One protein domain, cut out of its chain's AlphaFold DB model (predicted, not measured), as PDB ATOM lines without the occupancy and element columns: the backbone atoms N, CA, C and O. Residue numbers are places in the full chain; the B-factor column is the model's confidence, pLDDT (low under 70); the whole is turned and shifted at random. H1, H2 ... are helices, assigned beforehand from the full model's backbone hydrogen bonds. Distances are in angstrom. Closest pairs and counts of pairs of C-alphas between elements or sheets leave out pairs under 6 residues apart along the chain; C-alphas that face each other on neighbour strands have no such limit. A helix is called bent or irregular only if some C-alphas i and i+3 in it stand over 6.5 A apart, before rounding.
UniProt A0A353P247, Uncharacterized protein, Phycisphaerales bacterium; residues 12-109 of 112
ATOM      1  N   PRO A  12      -8.581   5.345 -25.166       76.06
ATOM      2  CA  PRO A  12      -9.017   5.397 -26.556       76.06
ATOM      3  C   PRO A  12      -7.848   5.150 -27.519       76.06
ATOM      4  O   PRO A  12      -6.811   5.796 -27.387       76.06
ATOM      5  N   GLN A  13      -8.037   4.304 -28.535       79.75
ATOM      6  CA  GLN A  13      -6.986   3.894 -29.483       79.75
ATOM      7  C   GLN A  13      -6.190   5.075 -30.070       79.75
ATOM      8  O   GLN A  13      -4.965   5.051 -30.164       79.75
ATOM      9  N   ARG A  14      -6.879   6.177 -30.391       77.69
ATOM     10  CA  ARG A  14      -6.275   7.422 -30.906       77.69
ATOM     11  C   ARG A  14      -5.240   8.063 -29.968       77.69
ATOM     12  O   ARG A  14      -4.368   8.801 -30.423       77.69
ATOM     13  N   LEU A  15      -5.358   7.804 -28.666       78.44
ATOM     14  CA  LEU A  15      -4.478   8.313 -27.621       78.44
ATOM     15  C   LEU A  15      -3.357   7.331 -27.262       78.44
ATOM     16  O   LEU A  15      -2.347   7.779 -26.728       78.44
ATOM     17  N   GLU A  16      -3.481   6.038 -27.583       83.56
ATOM     18  CA  GLU A  16      -2.501   5.000 -27.212       83.56
ATOM     19  C   GLU A  16      -1.073   5.358 -27.630       83.56
ATOM     20  O   GLU A  16      -0.142   5.165 -26.856       83.56
ATOM     21  N   LYS A  17      -0.896   5.975 -28.807       86.00
ATOM     22  CA  LYS A  17       0.421   6.399 -29.317       86.00
ATOM     23  C   LYS A  17       1.145   7.427 -28.433       86.00
ATOM     24  O   LYS A  17       2.349   7.615 -28.586       86.00
ATOM     25  N   TYR A  18       0.430   8.108 -27.536       84.50
ATOM     26  CA  TYR A  18       0.985   9.114 -26.625       84.50
ATOM     27  C   TYR A  18       1.237   8.587 -25.207       84.50
ATOM     28  O   TYR A  18       1.810   9.304 -24.384       84.50
ATOM     29  N   PHE A  19       0.830   7.351 -24.914       85.38
ATOM     30  CA  PHE A  19       1.011   6.709 -23.617       85.38
ATOM     31  C   PHE A  19       1.881   5.458 -23.761       85.38
ATOM     32  O   PHE A  19       2.047   4.914 -24.851       85.38
ATOM     33  N   LYS A  20       2.489   4.999 -22.662       84.12
ATOM     34  CA  LYS A  20       3.169   3.698 -22.701       84.12
ATOM     35  C   LYS A  20       2.107   2.603 -22.803       84.12
ATOM     36  O   LYS A  20       1.036   2.731 -22.208       84.12
ATOM     37  N   LYS A  21       2.430   1.538 -23.538       81.50
ATOM     38  CA  LYS A  21       1.576   0.353 -23.645       81.50
ATOM     39  C   LYS A  21       1.344  -0.260 -22.260       81.50
ATOM     40  O   LYS A  21       2.204  -0.147 -21.387       81.50
ATOM     41  N   ASP A  22       0.167  -0.853 -22.086       80.06
ATOM     42  CA  ASP A  22      -0.232  -1.628 -20.903       80.06
ATOM     43  C   ASP A  22      -0.295  -0.849 -19.576       80.06
ATOM     44  O   ASP A  22      -0.342  -1.444 -18.501       80.06
ATOM     45  N   ILE A  23      -0.342   0.491 -19.620       81.44
ATOM     46  CA  ILE A  23      -0.631   1.289 -18.423       81.44
ATOM     47  C   ILE A  23      -2.144   1.260 -18.134       81.44
ATOM     48  O   ILE A  23      -2.927   1.655 -19.004       81.44
ATOM     49  N   PRO A  24      -2.570   0.899 -16.905       83.94
ATOM     50  CA  PRO A  24      -3.967   0.995 -16.492       83.94
ATOM     51  C   PRO A  24      -4.491   2.434 -16.560       83.94
ATOM     52  O   PRO A  24      -3.817   3.376 -16.128       83.94
ATOM     53  N   ILE A  25      -5.729   2.624 -17.029       80.38
ATOM     54  CA  ILE A  25      -6.309   3.969 -17.179       80.38
ATOM     55  C   ILE A  25      -6.372   4.737 -15.848       80.38
ATOM     56  O   ILE A  25      -6.128   5.945 -15.813       80.38
ATOM     57  N   ASN A  26      -6.589   4.032 -14.734       80.31
ATOM     58  CA  ASN A  26      -6.590   4.627 -13.398       80.31
ATOM     59  C   ASN A  26      -5.245   5.269 -13.051       80.31
ATOM     60  O   ASN A  26      -5.220   6.396 -12.565       80.31
ATOM     61  N   THR A  27      -4.127   4.629 -13.401       85.12
ATOM     62  CA  THR A  27      -2.785   5.191 -13.195       85.12
ATOM     63  C   THR A  27      -2.590   6.484 -13.991       85.12
ATOM     64  O   THR A  27      -1.946   7.426 -13.525       85.12
ATOM     65  N   ILE A  28      -3.180   6.572 -15.185       84.62
ATOM     66  CA  ILE A  28      -3.142   7.785 -16.011       84.62
ATOM     67  C   ILE A  28      -3.963   8.900 -15.364       84.62
ATOM     68  O   ILE A  28      -3.488  10.035 -15.262       84.62
ATOM     69  N   TYR A  29      -5.167   8.588 -14.882       82.94
ATOM     70  CA  TYR A  29      -5.998   9.555 -14.170       82.94
ATOM     71  C   TYR A  29      -5.326  10.061 -12.892       82.94
ATOM     72  O   TYR A  29      -5.250  11.272 -12.682       82.94
ATOM     73  N   GLU A  30      -4.778   9.168 -12.073       85.81
ATOM     74  CA  GLU A  30      -4.037   9.514 -10.858       85.81
ATOM     75  C   GLU A  30      -2.826  10.398 -11.156       85.81
ATOM     76  O   GLU A  30      -2.598  11.400 -10.464       85.81
ATOM     77  N   TYR A  31      -2.089  10.086 -12.229       88.19
ATOM     78  CA  TYR A  31      -0.984  10.909 -12.697       88.19
ATOM     79  C   TYR A  31      -1.463  12.329 -13.007       88.19
ATOM     80  O   TYR A  31      -0.974  13.284 -12.399       88.19
ATOM     81  N   PHE A  32      -2.442  12.504 -13.898       85.81
ATOM     82  CA  PHE A  32      -2.899  13.845 -14.280       85.81
ATOM     83  C   PHE A  32      -3.573  14.611 -13.136       85.81
ATOM     84  O   PHE A  32      -3.462  15.837 -13.086       85.81
ATOM     85  N   ARG A  33      -4.205  13.912 -12.185       83.69
ATOM     86  CA  ARG A  33      -4.794  14.511 -10.976       83.69
ATOM     87  C   ARG A  33      -3.772  14.835  -9.884       83.69
ATOM     88  O   ARG A  33      -4.131  15.517  -8.925       83.69
ATOM     89  N   ALA A  34      -2.523  14.389 -10.034       87.38
ATOM     90  CA  ALA A  34      -1.502  14.477  -8.992       87.38
ATOM     91  C   ALA A  34      -1.997  13.898  -7.658       87.38
ATOM     92  O   ALA A  34      -1.899  14.531  -6.611       87.38
ATOM     93  N   ALA A  35      -2.595  12.703  -7.720       81.94
ATOM     94  CA  ALA A  35      -3.285  12.091  -6.585       81.94
ATOM     95  C   ALA A  35      -2.369  11.854  -5.369       81.94
ATOM     96  O   ALA A  35      -2.806  12.085  -4.246       81.94
ATOM     97  N   GLY A  36      -1.105  11.480  -5.595       85.50
ATOM     98  CA  GLY A  36      -0.108  11.251  -4.538       85.50
ATOM     99  C   GLY A  36       0.584  12.509  -3.995       85.50
ATOM    100  O   GLY A  36       1.491  12.389  -3.182       85.50
ATOM    101  N   ASP A  37       0.200  13.702  -4.452       90.00
ATOM    102  CA  ASP A  37       0.803  14.972  -4.042       90.00
ATOM    103  C   ASP A  37      -0.183  15.789  -3.182       90.00
ATOM    104  O   ASP A  37      -1.405  15.692  -3.348       90.00
ATOM    105  N   THR A  38       0.328  16.645  -2.291       86.69
ATOM    106  CA  THR A  38      -0.478  17.529  -1.425       86.69
ATOM    107  C   THR A  38      -0.018  18.990  -1.504       86.69
ATOM    108  O   THR A  38       1.045  19.301  -2.047       86.69
ATOM    109  N   GLY A  39      -0.861  19.910  -1.023       86.75
ATOM    110  CA  GLY A  39      -0.541  21.339  -0.927       86.75
ATOM    111  C   GLY A  39      -0.187  22.008  -2.262       86.75
ATOM    112  O   GLY A  39      -0.743  21.685  -3.315       86.75
ATOM    113  N   GLU A  40       0.750  22.957  -2.222       86.88
ATOM    114  CA  GLU A  40       1.213  23.677  -3.415       86.88
ATOM    115  C   GLU A  40       1.848  22.765  -4.468       86.88
ATOM    116  O   GLU A  40       1.709  23.007  -5.670       86.88
ATOM    117  N   GLU A  41       2.526  21.704  -4.034       85.88
ATOM    118  CA  GLU A  41       3.220  20.795  -4.941       85.88
ATOM    119  C   GLU A  41       2.227  20.028  -5.815       85.88
ATOM    120  O   GLU A  41       2.420  19.900  -7.030       85.88
ATOM    121  N   LYS A  42       1.083  19.633  -5.236       87.12
ATOM    122  CA  LYS A  42      -0.048  19.088  -5.994       87.12
ATOM    123  C   LYS A  42      -0.513  20.051  -7.074       87.12
ATOM    124  O   LYS A  42      -0.698  19.646  -8.222       87.12
ATOM    125  N   LEU A  43      -0.700  21.326  -6.731       82.56
ATOM    126  CA  LEU A  43      -1.184  22.340  -7.668       82.56
ATOM    127  C   LEU A  43      -0.197  22.554  -8.823       82.56
ATOM    128  O   LEU A  43      -0.614  22.562  -9.986       82.56
ATOM    129  N   LYS A  44       1.104  22.658  -8.520       86.88
ATOM    130  CA  LYS A  44       2.176  22.802  -9.517       86.88
ATOM    131  C   LYS A  44       2.245  21.586 -10.442       86.88
ATOM    132  O   LYS A  44       2.151  21.742 -11.663       86.88
ATOM    133  N   LYS A  45       2.330  20.372  -9.887       87.50
ATOM    134  CA  LYS A  45       2.383  19.128 -10.673       87.50
ATOM    135  C   LYS A  45       1.131  18.941 -11.519       87.50
ATOM    136  O   LYS A  45       1.253  18.642 -12.707       87.50
ATOM    137  N   ARG A  46      -0.057  19.189 -10.963       86.44
ATOM    138  CA  ARG A  46      -1.322  19.132 -11.706       86.44
ATOM    139  C   ARG A  46      -1.305  20.100 -12.887       86.44
ATOM    140  O   ARG A  46      -1.575  19.677 -14.005       86.44
ATOM    141  N   LYS A  47      -0.914  21.364 -12.689       84.69
ATOM    142  CA  LYS A  47      -0.825  22.362 -13.773       84.69
ATOM    143  C   LYS A  47       0.121  21.912 -14.891       84.69
ATOM    144  O   LYS A  47      -0.249  21.949 -16.064       84.69
ATOM    145  N   THR A  48       1.311  21.427 -14.539       87.75
ATOM    146  CA  THR A  48       2.302  20.944 -15.512       87.75
ATOM    147  C   THR A  48       1.808  19.719 -16.280       87.75
ATOM    148  O   THR A  48       1.938  19.656 -17.502       87.75
ATOM    149  N   ARG A  49       1.208  18.743 -15.591       88.69
ATOM    150  CA  ARG A  49       0.674  17.527 -16.219       88.69
ATOM    151  C   ARG A  49      -0.525  17.846 -17.115       88.69
ATOM    152  O   ARG A  49      -0.587  17.342 -18.232       88.69
ATOM    153  N   ARG A  50      -1.417  18.751 -16.699       84.19
ATOM    154  CA  ARG A  50      -2.529  19.241 -17.533       84.19
ATOM    155  C   ARG A  50      -2.039  19.922 -18.807       84.19
ATOM    156  O   ARG A  50      -2.597  19.665 -19.868       84.19
ATOM    157  N   ARG A  51      -0.966  20.716 -18.730       84.81
ATOM    158  CA  ARG A  51      -0.341  21.318 -19.918       84.81
ATOM    159  C   ARG A  51       0.135  20.252 -20.907       84.81
ATOM    160  O   ARG A  51      -0.213  20.336 -22.075       84.81
ATOM    161  N   LYS A  52       0.810  19.198 -20.430       87.81
ATOM    162  CA  LYS A  52       1.213  18.067 -21.288       87.81
ATOM    163  C   LYS A  52       0.021  17.399 -21.973       87.81
ATOM    164  O   LYS A  52       0.110  17.059 -23.147       87.81
ATOM    165  N   LEU A  53      -1.088  17.213 -21.250       84.75
ATOM    166  CA  LEU A  53      -2.294  16.636 -21.843       84.75
ATOM    167  C   LEU A  53      -2.893  17.560 -22.910       84.75
ATOM    168  O   LEU A  53      -3.255  17.082 -23.982       84.75
ATOM    169  N   LYS A  54      -2.946  18.874 -22.649       82.69
ATOM    170  CA  LYS A  54      -3.376  19.875 -23.638       82.69
ATOM    171  C   LYS A  54      -2.531  19.776 -24.911       82.69
ATOM    172  O   LYS A  54      -3.092  19.705 -25.998       82.69
ATOM    173  N   ASP A  55      -1.210  19.702 -24.776       85.75
ATOM    174  CA  ASP A  55      -0.290  19.628 -25.916       85.75
ATOM    175  C   ASP A  55      -0.510  18.362 -26.766       85.75
ATOM    176  O   ASP A  55      -0.388  18.414 -27.989       85.75
ATOM    177  N   ILE A  56      -0.868  17.228 -26.146       86.69
ATOM    178  CA  ILE A  56      -1.241  15.999 -26.870       86.69
ATOM    179  C   ILE A  56      -2.494  16.239 -27.719       86.69
ATOM    180  O   ILE A  56      -2.480  15.959 -28.916       86.69
ATOM    181  N   TYR A  57      -3.551  16.800 -27.126       82.38
ATOM    182  CA  TYR A  57      -4.783  17.097 -27.858       82.38
ATOM    183  C   TYR A  57      -4.561  18.122 -28.974       82.38
ATOM    184  O   TYR A  57      -5.086  17.942 -30.069       82.38
ATOM    185  N   LEU A  58      -3.733  19.145 -28.749       83.19
ATOM    186  CA  LEU A  58      -3.372  20.122 -29.782       83.19
ATOM    187  C   LEU A  58      -2.628  19.483 -30.954       83.19
ATOM    188  O   LEU A  58      -2.888  19.835 -32.100       83.19
ATOM    189  N   LYS A  59      -1.729  18.526 -30.692       85.69
ATOM    190  CA  LYS A  59      -1.055  17.769 -31.758       85.69
ATOM    191  C   LYS A  59      -2.039  16.944 -32.580       85.69
ATOM    192  O   LYS A  59      -1.877  16.870 -33.790       85.69
ATOM    193  N   MET A  60      -3.034  16.336 -31.937       83.94
ATOM    194  CA  MET A  60      -4.078  15.587 -32.642       83.94
ATOM    195  C   MET A  60      -4.946  16.510 -33.494       83.94
ATOM    196  O   MET A  60      -5.140  16.248 -34.671       83.94
ATOM    197  N   ILE A  61      -5.387  17.635 -32.930       82.75
ATOM    198  CA  ILE A  61      -6.161  18.648 -33.652       82.75
ATOM    199  C   ILE A  61      -5.386  19.171 -34.858       82.75
ATOM    200  O   ILE A  61      -5.938  19.238 -35.942       82.75
ATOM    201  N   ALA A  62      -4.106  19.507 -34.696       84.06
ATOM    202  CA  ALA A  62      -3.291  19.995 -35.804       84.06
ATOM    203  C   ALA A  62      -3.082  18.937 -36.901       84.06
ATOM    204  O   ALA A  62      -2.853  19.298 -38.050       84.06
ATOM    205  N   GLN A  63      -3.133  17.649 -36.545       84.25
ATOM    206  CA  GLN A  63      -3.043  16.549 -37.500       84.25
ATOM    207  C   GLN A  63      -4.359  16.354 -38.269       84.25
ATOM    208  O   GLN A  63      -4.325  16.176 -39.483       84.25
ATOM    209  N   ASP A  64      -5.491  16.374 -37.565       83.00
ATOM    210  CA  ASP A  64      -6.801  16.029 -38.129       83.00
ATOM    211  C   ASP A  64      -7.521  17.249 -38.744       83.00
ATOM    212  O   ASP A  64      -8.328  17.100 -39.659       83.00
ATOM    213  N   PHE A  65      -7.219  18.455 -38.255       83.50
ATOM    214  CA  PHE A  65      -7.877  19.722 -38.596       83.50
ATOM    215  C   PHE A  65      -6.856  20.875 -38.702       83.50
ATOM    216  O   PHE A  65      -6.870  21.803 -37.884       83.50
ATOM    217  N   PRO A  66      -5.939  20.837 -39.685       81.81
ATOM    218  CA  PRO A  66      -4.858  21.818 -39.796       81.81
ATOM    219  C   PRO A  66      -5.363  23.262 -39.943       81.81
ATOM    220  O   PRO A  66      -4.792  24.163 -39.328       81.81
ATOM    221  N   ASP A  67      -6.464  23.468 -40.670       86.38
ATOM    222  CA  ASP A  67      -7.032  24.796 -40.955       86.38
ATOM    223  C   ASP A  67      -7.813  25.396 -39.769       86.38
ATOM    224  O   ASP A  67      -8.040  26.601 -39.704       86.38
ATOM    225  N   ASP A  68      -8.204  24.563 -38.802       80.62
ATOM    226  CA  ASP A  68      -9.034  24.943 -37.651       80.62
ATOM    227  C   ASP A  68      -8.257  24.977 -36.329       80.62
ATOM    228  O   ASP A  68      -8.836  25.192 -35.256       80.62
ATOM    229  N   LYS A  69      -6.941  24.763 -36.388       78.69
ATOM    230  CA  LYS A  69      -6.078  24.592 -35.218       78.69
ATOM    231  C   LYS A  69      -6.231  25.716 -34.194       78.69
ATOM    232  O   LYS A  69      -6.405  25.427 -33.012       78.69
ATOM    233  N   ASP A  70      -6.207  26.972 -34.629       79.62
ATOM    234  CA  ASP A  70      -6.255  28.130 -33.723       79.62
ATOM    235  C   ASP A  70      -7.624  28.254 -33.029       79.62
ATOM    236  O   ASP A  70      -7.730  28.538 -31.828       79.62
ATOM    237  N   ARG A  71      -8.703  27.948 -33.762       76.38
ATOM    238  CA  ARG A  71     -10.070  27.940 -33.228       76.38
ATOM    239  C   ARG A  71     -10.252  26.817 -32.205       76.38
ATOM    240  O   ARG A  71     -10.778  27.046 -31.112       76.38
ATOM    241  N   LEU A  72      -9.771  25.621 -32.529       76.75
ATOM    242  CA  LEU A  72      -9.874  24.434 -31.682       76.75
ATOM    243  C   LEU A  72      -8.902  24.459 -30.491       76.75
ATOM    244  O   LEU A  72      -9.212  23.901 -29.438       76.75
ATOM    245  N   GLU A  73      -7.776  25.169 -30.584       79.38
ATOM    246  CA  GLU A  73      -6.916  25.427 -29.427       79.38
ATOM    247  C   GLU A  73      -7.668  26.183 -28.326       79.38
ATOM    248  O   GLU A  73      -7.542  25.862 -27.137       79.38
ATOM    249  N   THR A  74      -8.492  27.152 -28.721       79.00
ATOM    250  CA  THR A  74      -9.313  27.925 -27.786       79.00
ATOM    251  C   THR A  74     -10.376  27.038 -27.120       79.00
ATOM    252  O   THR A  74     -10.666  27.208 -25.933       79.00
ATOM    253  N   ALA A  75     -10.883  26.018 -27.825       77.56
ATOM    254  CA  ALA A  75     -11.815  25.020 -27.285       77.56
ATOM    255  C   ALA A  75     -11.219  24.189 -26.131       77.56
ATOM    256  O   ALA A  75     -11.945  23.789 -25.221       77.56
ATOM    257  N   LEU A  76      -9.896  23.981 -26.135       75.06
ATOM    258  CA  LEU A  76      -9.141  23.279 -25.087       75.06
ATOM    259  C   LEU A  76      -8.738  24.187 -23.911       75.06
ATOM    260  O   LEU A  76      -7.803  23.878 -23.168       75.06
ATOM    261  N   SER A  77      -9.405  25.326 -23.742       74.88
ATOM    262  CA  SER A  77      -9.182  26.259 -22.636       74.88
ATOM    263  C   SER A  77     -10.450  26.443 -21.801       74.88
ATOM    264  O   SER A  77     -11.553  26.122 -22.242       74.88
ATOM    265  N   LYS A  78     -10.325  27.025 -20.598       71.00
ATOM    266  CA  LYS A  78     -11.500  27.411 -19.794       71.00
ATOM    267  C   LYS A  78     -12.443  28.357 -20.551       71.00
ATOM    268  O   LYS A  78     -13.641  28.329 -20.293       71.00
ATOM    269  N   GLN A  79     -11.922  29.169 -21.471       74.94
ATOM    270  CA  GLN A  79     -12.717  30.094 -22.273       74.94
ATOM    271  C   GLN A  79     -13.643  29.373 -23.265       74.94
ATOM    272  O   GLN A  79     -14.716  29.912 -23.551       74.94
ATOM    273  N   GLY A  80     -13.268  28.179 -23.743       75.94
ATOM    274  CA  GLY A  80     -13.955  27.475 -24.828       75.94
ATOM    275  C   GLY A  80     -13.910  28.243 -26.157       75.94
ATOM    276  O   GLY A  80     -13.331  29.323 -26.242       75.94
ATOM    277  N   CYS A  81     -14.548  27.711 -27.197       78.19
ATOM    278  CA  CYS A  81     -14.696  28.394 -28.487       78.19
ATOM    279  C   CYS A  81     -16.175  28.608 -28.844       78.19
ATOM    280  O   CYS A  81     -17.053  27.854 -28.424       78.19
ATOM    281  N   THR A  82     -16.452  29.676 -29.589       78.88
ATOM    282  CA  THR A  82     -17.791  30.028 -30.084       78.88
ATOM    283  C   THR A  82     -17.932  29.627 -31.544       78.88
ATOM    284  O   THR A  82     -17.015  29.864 -32.333       78.88
ATOM    285  N   PHE A  83     -19.095  29.094 -31.914       73.00
ATOM    286  CA  PHE A  83     -19.448  28.808 -33.302       73.00
ATOM    287  C   PHE A  83     -20.576  29.737 -33.764       73.00
ATOM    288  O   PHE A  83     -21.492  30.004 -32.984       73.00
ATOM    289  N   PRO A  84     -20.534  30.246 -35.008       76.62
ATOM    290  CA  PRO A  84     -21.656  30.990 -35.569       76.62
ATOM    291  C   PRO A  84     -22.939  30.151 -35.529       76.62
ATOM    292  O   PRO A  84     -22.932  29.002 -35.960       76.62
ATOM    293  N   GLY A  85     -24.028  30.726 -35.015       81.56
ATOM    294  CA  GLY A  85     -25.323  30.048 -34.889       81.56
ATOM    295  C   GLY A  85     -25.525  29.254 -33.594       81.56
ATOM    296  O   GLY A  85     -26.652  28.869 -33.303       81.56
ATOM    297  N   GLU A  86     -24.484  29.073 -32.779       77.12
ATOM    298  CA  GLU A  86     -24.572  28.371 -31.497       77.12
ATOM    299  C   GLU A  86     -24.590  29.355 -30.322       77.12
ATOM    300  O   GLU A  86     -23.765  30.267 -30.233       77.12
ATOM    301  N   THR A  87     -25.520  29.160 -29.382       75.62
ATOM    302  CA  THR A  87     -25.588  29.984 -28.156       75.62
ATOM    303  C   THR A  87     -24.579  29.510 -27.105       75.62
ATOM    304  O   THR A  87     -24.075  30.301 -26.307       75.62
ATOM    305  N   LEU A  88     -24.269  28.211 -27.100       72.00
ATOM    306  CA  LEU A  88     -23.353  27.603 -26.142       72.00
ATOM    307  C   LEU A  88     -21.922  27.579 -26.684       72.00
ATOM    308  O   LEU A  88     -21.674  27.326 -27.860       72.00
ATOM    309  N   ARG A  89     -20.955  27.808 -25.793       72.69
ATOM    310  CA  ARG A  89     -19.536  27.638 -26.119       72.69
ATOM    311  C   ARG A  89     -19.189  26.155 -26.145       72.69
ATOM    312  O   ARG A  89     -19.486  25.439 -25.189       72.69
ATOM    313  N   LEU A  90     -18.476  25.719 -27.178       69.06
ATOM    314  CA  LEU A  90     -17.859  24.402 -27.180       69.06
ATOM    315  C   LEU A  90     -16.626  24.444 -26.277       69.06
ATOM    316  O   LEU A  90     -15.634  25.114 -26.580       69.06
ATOM    317  N   ASN A  91     -16.693  23.712 -25.169       70.12
ATOM    318  CA  ASN A  91     -15.576  23.542 -24.257       70.12
ATOM    319  C   ASN A  91     -15.190  22.064 -24.185       70.12
ATOM    320  O   ASN A  91     -15.882  21.254 -23.572       70.12
ATOM    321  N   THR A  92     -14.079  21.722 -24.829       68.56
ATOM    322  CA  THR A  92     -13.499  20.375 -24.807       68.56
ATOM    323  C   THR A  92     -12.331  20.282 -23.834       68.56
ATOM    324  O   THR A  92     -11.626  19.272 -23.821       68.56
ATOM    325  N   TYR A  93     -12.109  21.311 -23.002       68.81
ATOM    326  CA  TYR A  93     -11.081  21.295 -21.971       68.81
ATOM    327  C   TYR A  93     -11.322  20.086 -21.052       68.81
ATOM    328  O   TYR A  93     -12.322  20.059 -20.328       68.81
ATOM    329  N   PRO A  94     -10.414  19.088 -21.035       62.34
ATOM    330  CA  PRO A  94     -10.675  17.789 -20.406       62.34
ATOM    331  C   PRO A  94     -10.967  17.852 -18.904       62.34
ATOM    332  O   PRO A  94     -11.456  16.889 -18.325       62.34
ATOM    333  N   PHE A  95     -10.654  18.980 -18.266       62.81
ATOM    334  CA  PHE A  95     -10.858  19.204 -16.840       62.81
ATOM    335  C   PHE A  95     -11.859  20.319 -16.549       62.81
ATOM    336  O   PHE A  95     -11.945  20.739 -15.399       62.81
ATOM    337  N   TYR A  96     -12.600  20.813 -17.551       66.75
ATOM    338  CA  TYR A  96     -13.562  21.898 -17.351       66.75
ATOM    339  C   TYR A  96     -14.574  21.530 -16.281       66.75
ATOM    340  O   TYR A  96     -14.705  22.264 -15.316       66.75
ATOM    341  N   PHE A  97     -15.211  20.364 -16.406       66.44
ATOM    342  CA  PHE A  97     -16.226  19.927 -15.455       66.44
ATOM    343  C   PHE A  97     -15.664  19.780 -14.033       66.44
ATOM    344  O   PHE A  97     -16.210  20.357 -13.101       66.44
ATOM    345  N   GLU A  98     -14.536  19.086 -13.857       66.69
ATOM    346  CA  GLU A  98     -13.927  18.897 -12.531       66.69
ATOM    347  C   GLU A  98     -13.461  20.213 -11.894       66.69
ATOM    348  O   GLU A  98     -13.665  20.433 -10.702       66.69
ATOM    349  N   GLU A  99     -12.812  21.091 -12.667       69.44
ATOM    350  CA  GLU A  99     -12.377  22.397 -12.167       69.44
ATOM    351  C   GLU A  99     -13.564  23.316 -11.890       69.44
ATOM    352  O   GLU A  99     -13.544  24.035 -10.902       69.44
ATOM    353  N   TRP A 100     -14.606  23.269 -12.717       69.25
ATOM    354  CA  TRP A 100     -15.824  24.044 -12.526       69.25
ATOM    355  C   TRP A 100     -16.583  23.610 -11.271       69.25
ATOM    356  O   TRP A 100     -16.970  24.464 -10.479       69.25
ATOM    357  N   ILE A 101     -16.730  22.302 -11.033       71.50
ATOM    358  CA  ILE A 101     -17.316  21.774  -9.794       71.50
ATOM    359  C   ILE A 101     -16.461  22.166  -8.583       71.50
ATOM    360  O   ILE A 101     -17.005  22.609  -7.576       71.50
ATOM    361  N   ALA A 102     -15.131  22.073  -8.674       73.44
ATOM    362  CA  ALA A 102     -14.251  22.525  -7.597       73.44
ATOM    363  C   ALA A 102     -14.410  24.031  -7.314       73.44
ATOM    364  O   ALA A 102     -14.544  24.425  -6.158       73.44
ATOM    365  N   ASP A 103     -14.450  24.864  -8.360       78.38
ATOM    366  CA  ASP A 103     -14.657  26.311  -8.251       78.38
ATOM    367  C   ASP A 103     -16.041  26.624  -7.633       78.38
ATOM    368  O   ASP A 103     -16.160  27.534  -6.811       78.38
ATOM    369  N   LEU A 104     -17.085  25.856  -7.977       77.69
ATOM    370  CA  LEU A 104     -18.423  25.967  -7.380       77.69
ATOM    371  C   LEU A 104     -18.437  25.601  -5.891       77.69
ATOM    372  O   LEU A 104     -19.025  26.331  -5.098       77.69
ATOM    373  N   LEU A 105     -17.769  24.512  -5.505       79.44
ATOM    374  CA  LEU A 105     -17.678  24.075  -4.108       79.44
ATOM    375  C   LEU A 105     -16.898  25.070  -3.242       79.44
ATOM    376  O   LEU A 105     -17.270  25.315  -2.097       79.44
ATOM    377  N   ILE A 106     -15.839  25.678  -3.787       79.44
ATOM    378  CA  ILE A 106     -15.107  26.753  -3.105       79.44
ATOM    379  C   ILE A 106     -16.034  27.947  -2.877       79.44
ATOM    380  O   ILE A 106     -16.109  28.454  -1.759       79.44
ATOM    381  N   LYS A 107     -16.771  28.373  -3.913       80.25
ATOM    382  CA  LYS A 107     -17.730  29.484  -3.814       80.25
ATOM    383  C   LYS A 107     -18.843  29.209  -2.808       80.25
ATOM    384  O   LYS A 107     -19.209  30.115  -2.072       80.25
ATOM    385  N   SER A 108     -19.358  27.981  -2.738       80.38
ATOM    386  CA  SER A 108     -20.400  27.638  -1.764       80.38
ATOM    387  C   SER A 108     -19.887  27.688  -0.324       80.38
ATOM    388  O   SER A 108     -20.622  28.102   0.561       80.38
ATOM    389  N   HIS A 109     -18.627  27.309  -0.085       69.38
ATOM    390  CA  HIS A 109     -18.003  27.364   1.244       69.38
ATOM    391  C   HIS A 109     -17.572  28.770   1.665       69.38
ATOM    392  O   HIS A 109     -17.387  29.008   2.849       69.38
TER     393      HIS A 109
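This is residues 12 to 109 of the 112 residues of an uncharacterized protein of Phycisphaerales bacterium (UniProt A0A353P247). One long helix, H3, is the spine of a flat, loosely built model: H2 meets it near Phe 32, steeply tilted, at residues 46 to 50 of H3, the very short H1 comes before H2, and at the last residues of H3 the chain folds back into H4 as a helical hairpin. After H4 a stretch with no named element, residues 76 to 95, swings out in a wide loop and comes back towards the middle, and from there H5 runs off touching no helix, its residues 101 to 109 sticking out. The printed part has 98 residues with five named helices, H1 to H5 in that order, and no named strand; its class is all helix. It is only just loose, close to compact, with a radius of gyration of the C-alphas of 15.4 A, and it spans 42 by 41 by 19 A.

Find C-alpha 39 at (-0.541, 21.339, -0.927); from there H3, residues 39 to 64, runs 38.1 A to C-alpha 64 at (-6.801, 16.029, -38.129). Before it come H1, residues 13 to 16, 5.1 A long, and H2, residues 25 to 33, 12.3 A long. After it come H4, residues 66 to 75, 14.7 A long, and H5, residues 96 to 109, 19.9 A long, which ends at C-alpha 109 at (-18.003, 27.364, 1.244). H4 is irregular: its C-alphas 67 and 70 are 8.0 A apart.

Start at H3 and look at its residues 46 to 50, with which alone it touches H2; the closest C-alphas are those of Phe 32 and Arg 49, 5.5 A apart. H2 and H3 run opposite ways at a steep tilt of 62 degrees. Go on to residues 58 to 62 of H3, with which alone it touches H4; the closest C-alphas are those of Ala 62 and Lys 69, 5.4 A apart. H3 and H4 form a hairpin, opposite ways at a shallow tilt of 28 degrees. H1 touches no helix; it is only just apart from H3, with the closest C-alphas at 8.4 A. H5 is apart from H3 and from H4. Along the backbones of H2, H3 and H5 each O i to N i+4 pair is within hydrogen-bond range; in H4 4 of 6 are, and H1 is too short for such a pair.

The two C-alphas farthest apart are those of Gly 36 and Gly 85, at 43.7 A. The printed part has no cut. The link from H4 to H5, with 20 residues, is long; those from H2 to H3 and from H3 to H4 are tight. Residues 63 to 68, of which 66 to 68 belong to H4, stand free. The mean pLDDT of the printed part is 80.0; look for values under 70 at residue 90, residues 92 to 100 and residue 109.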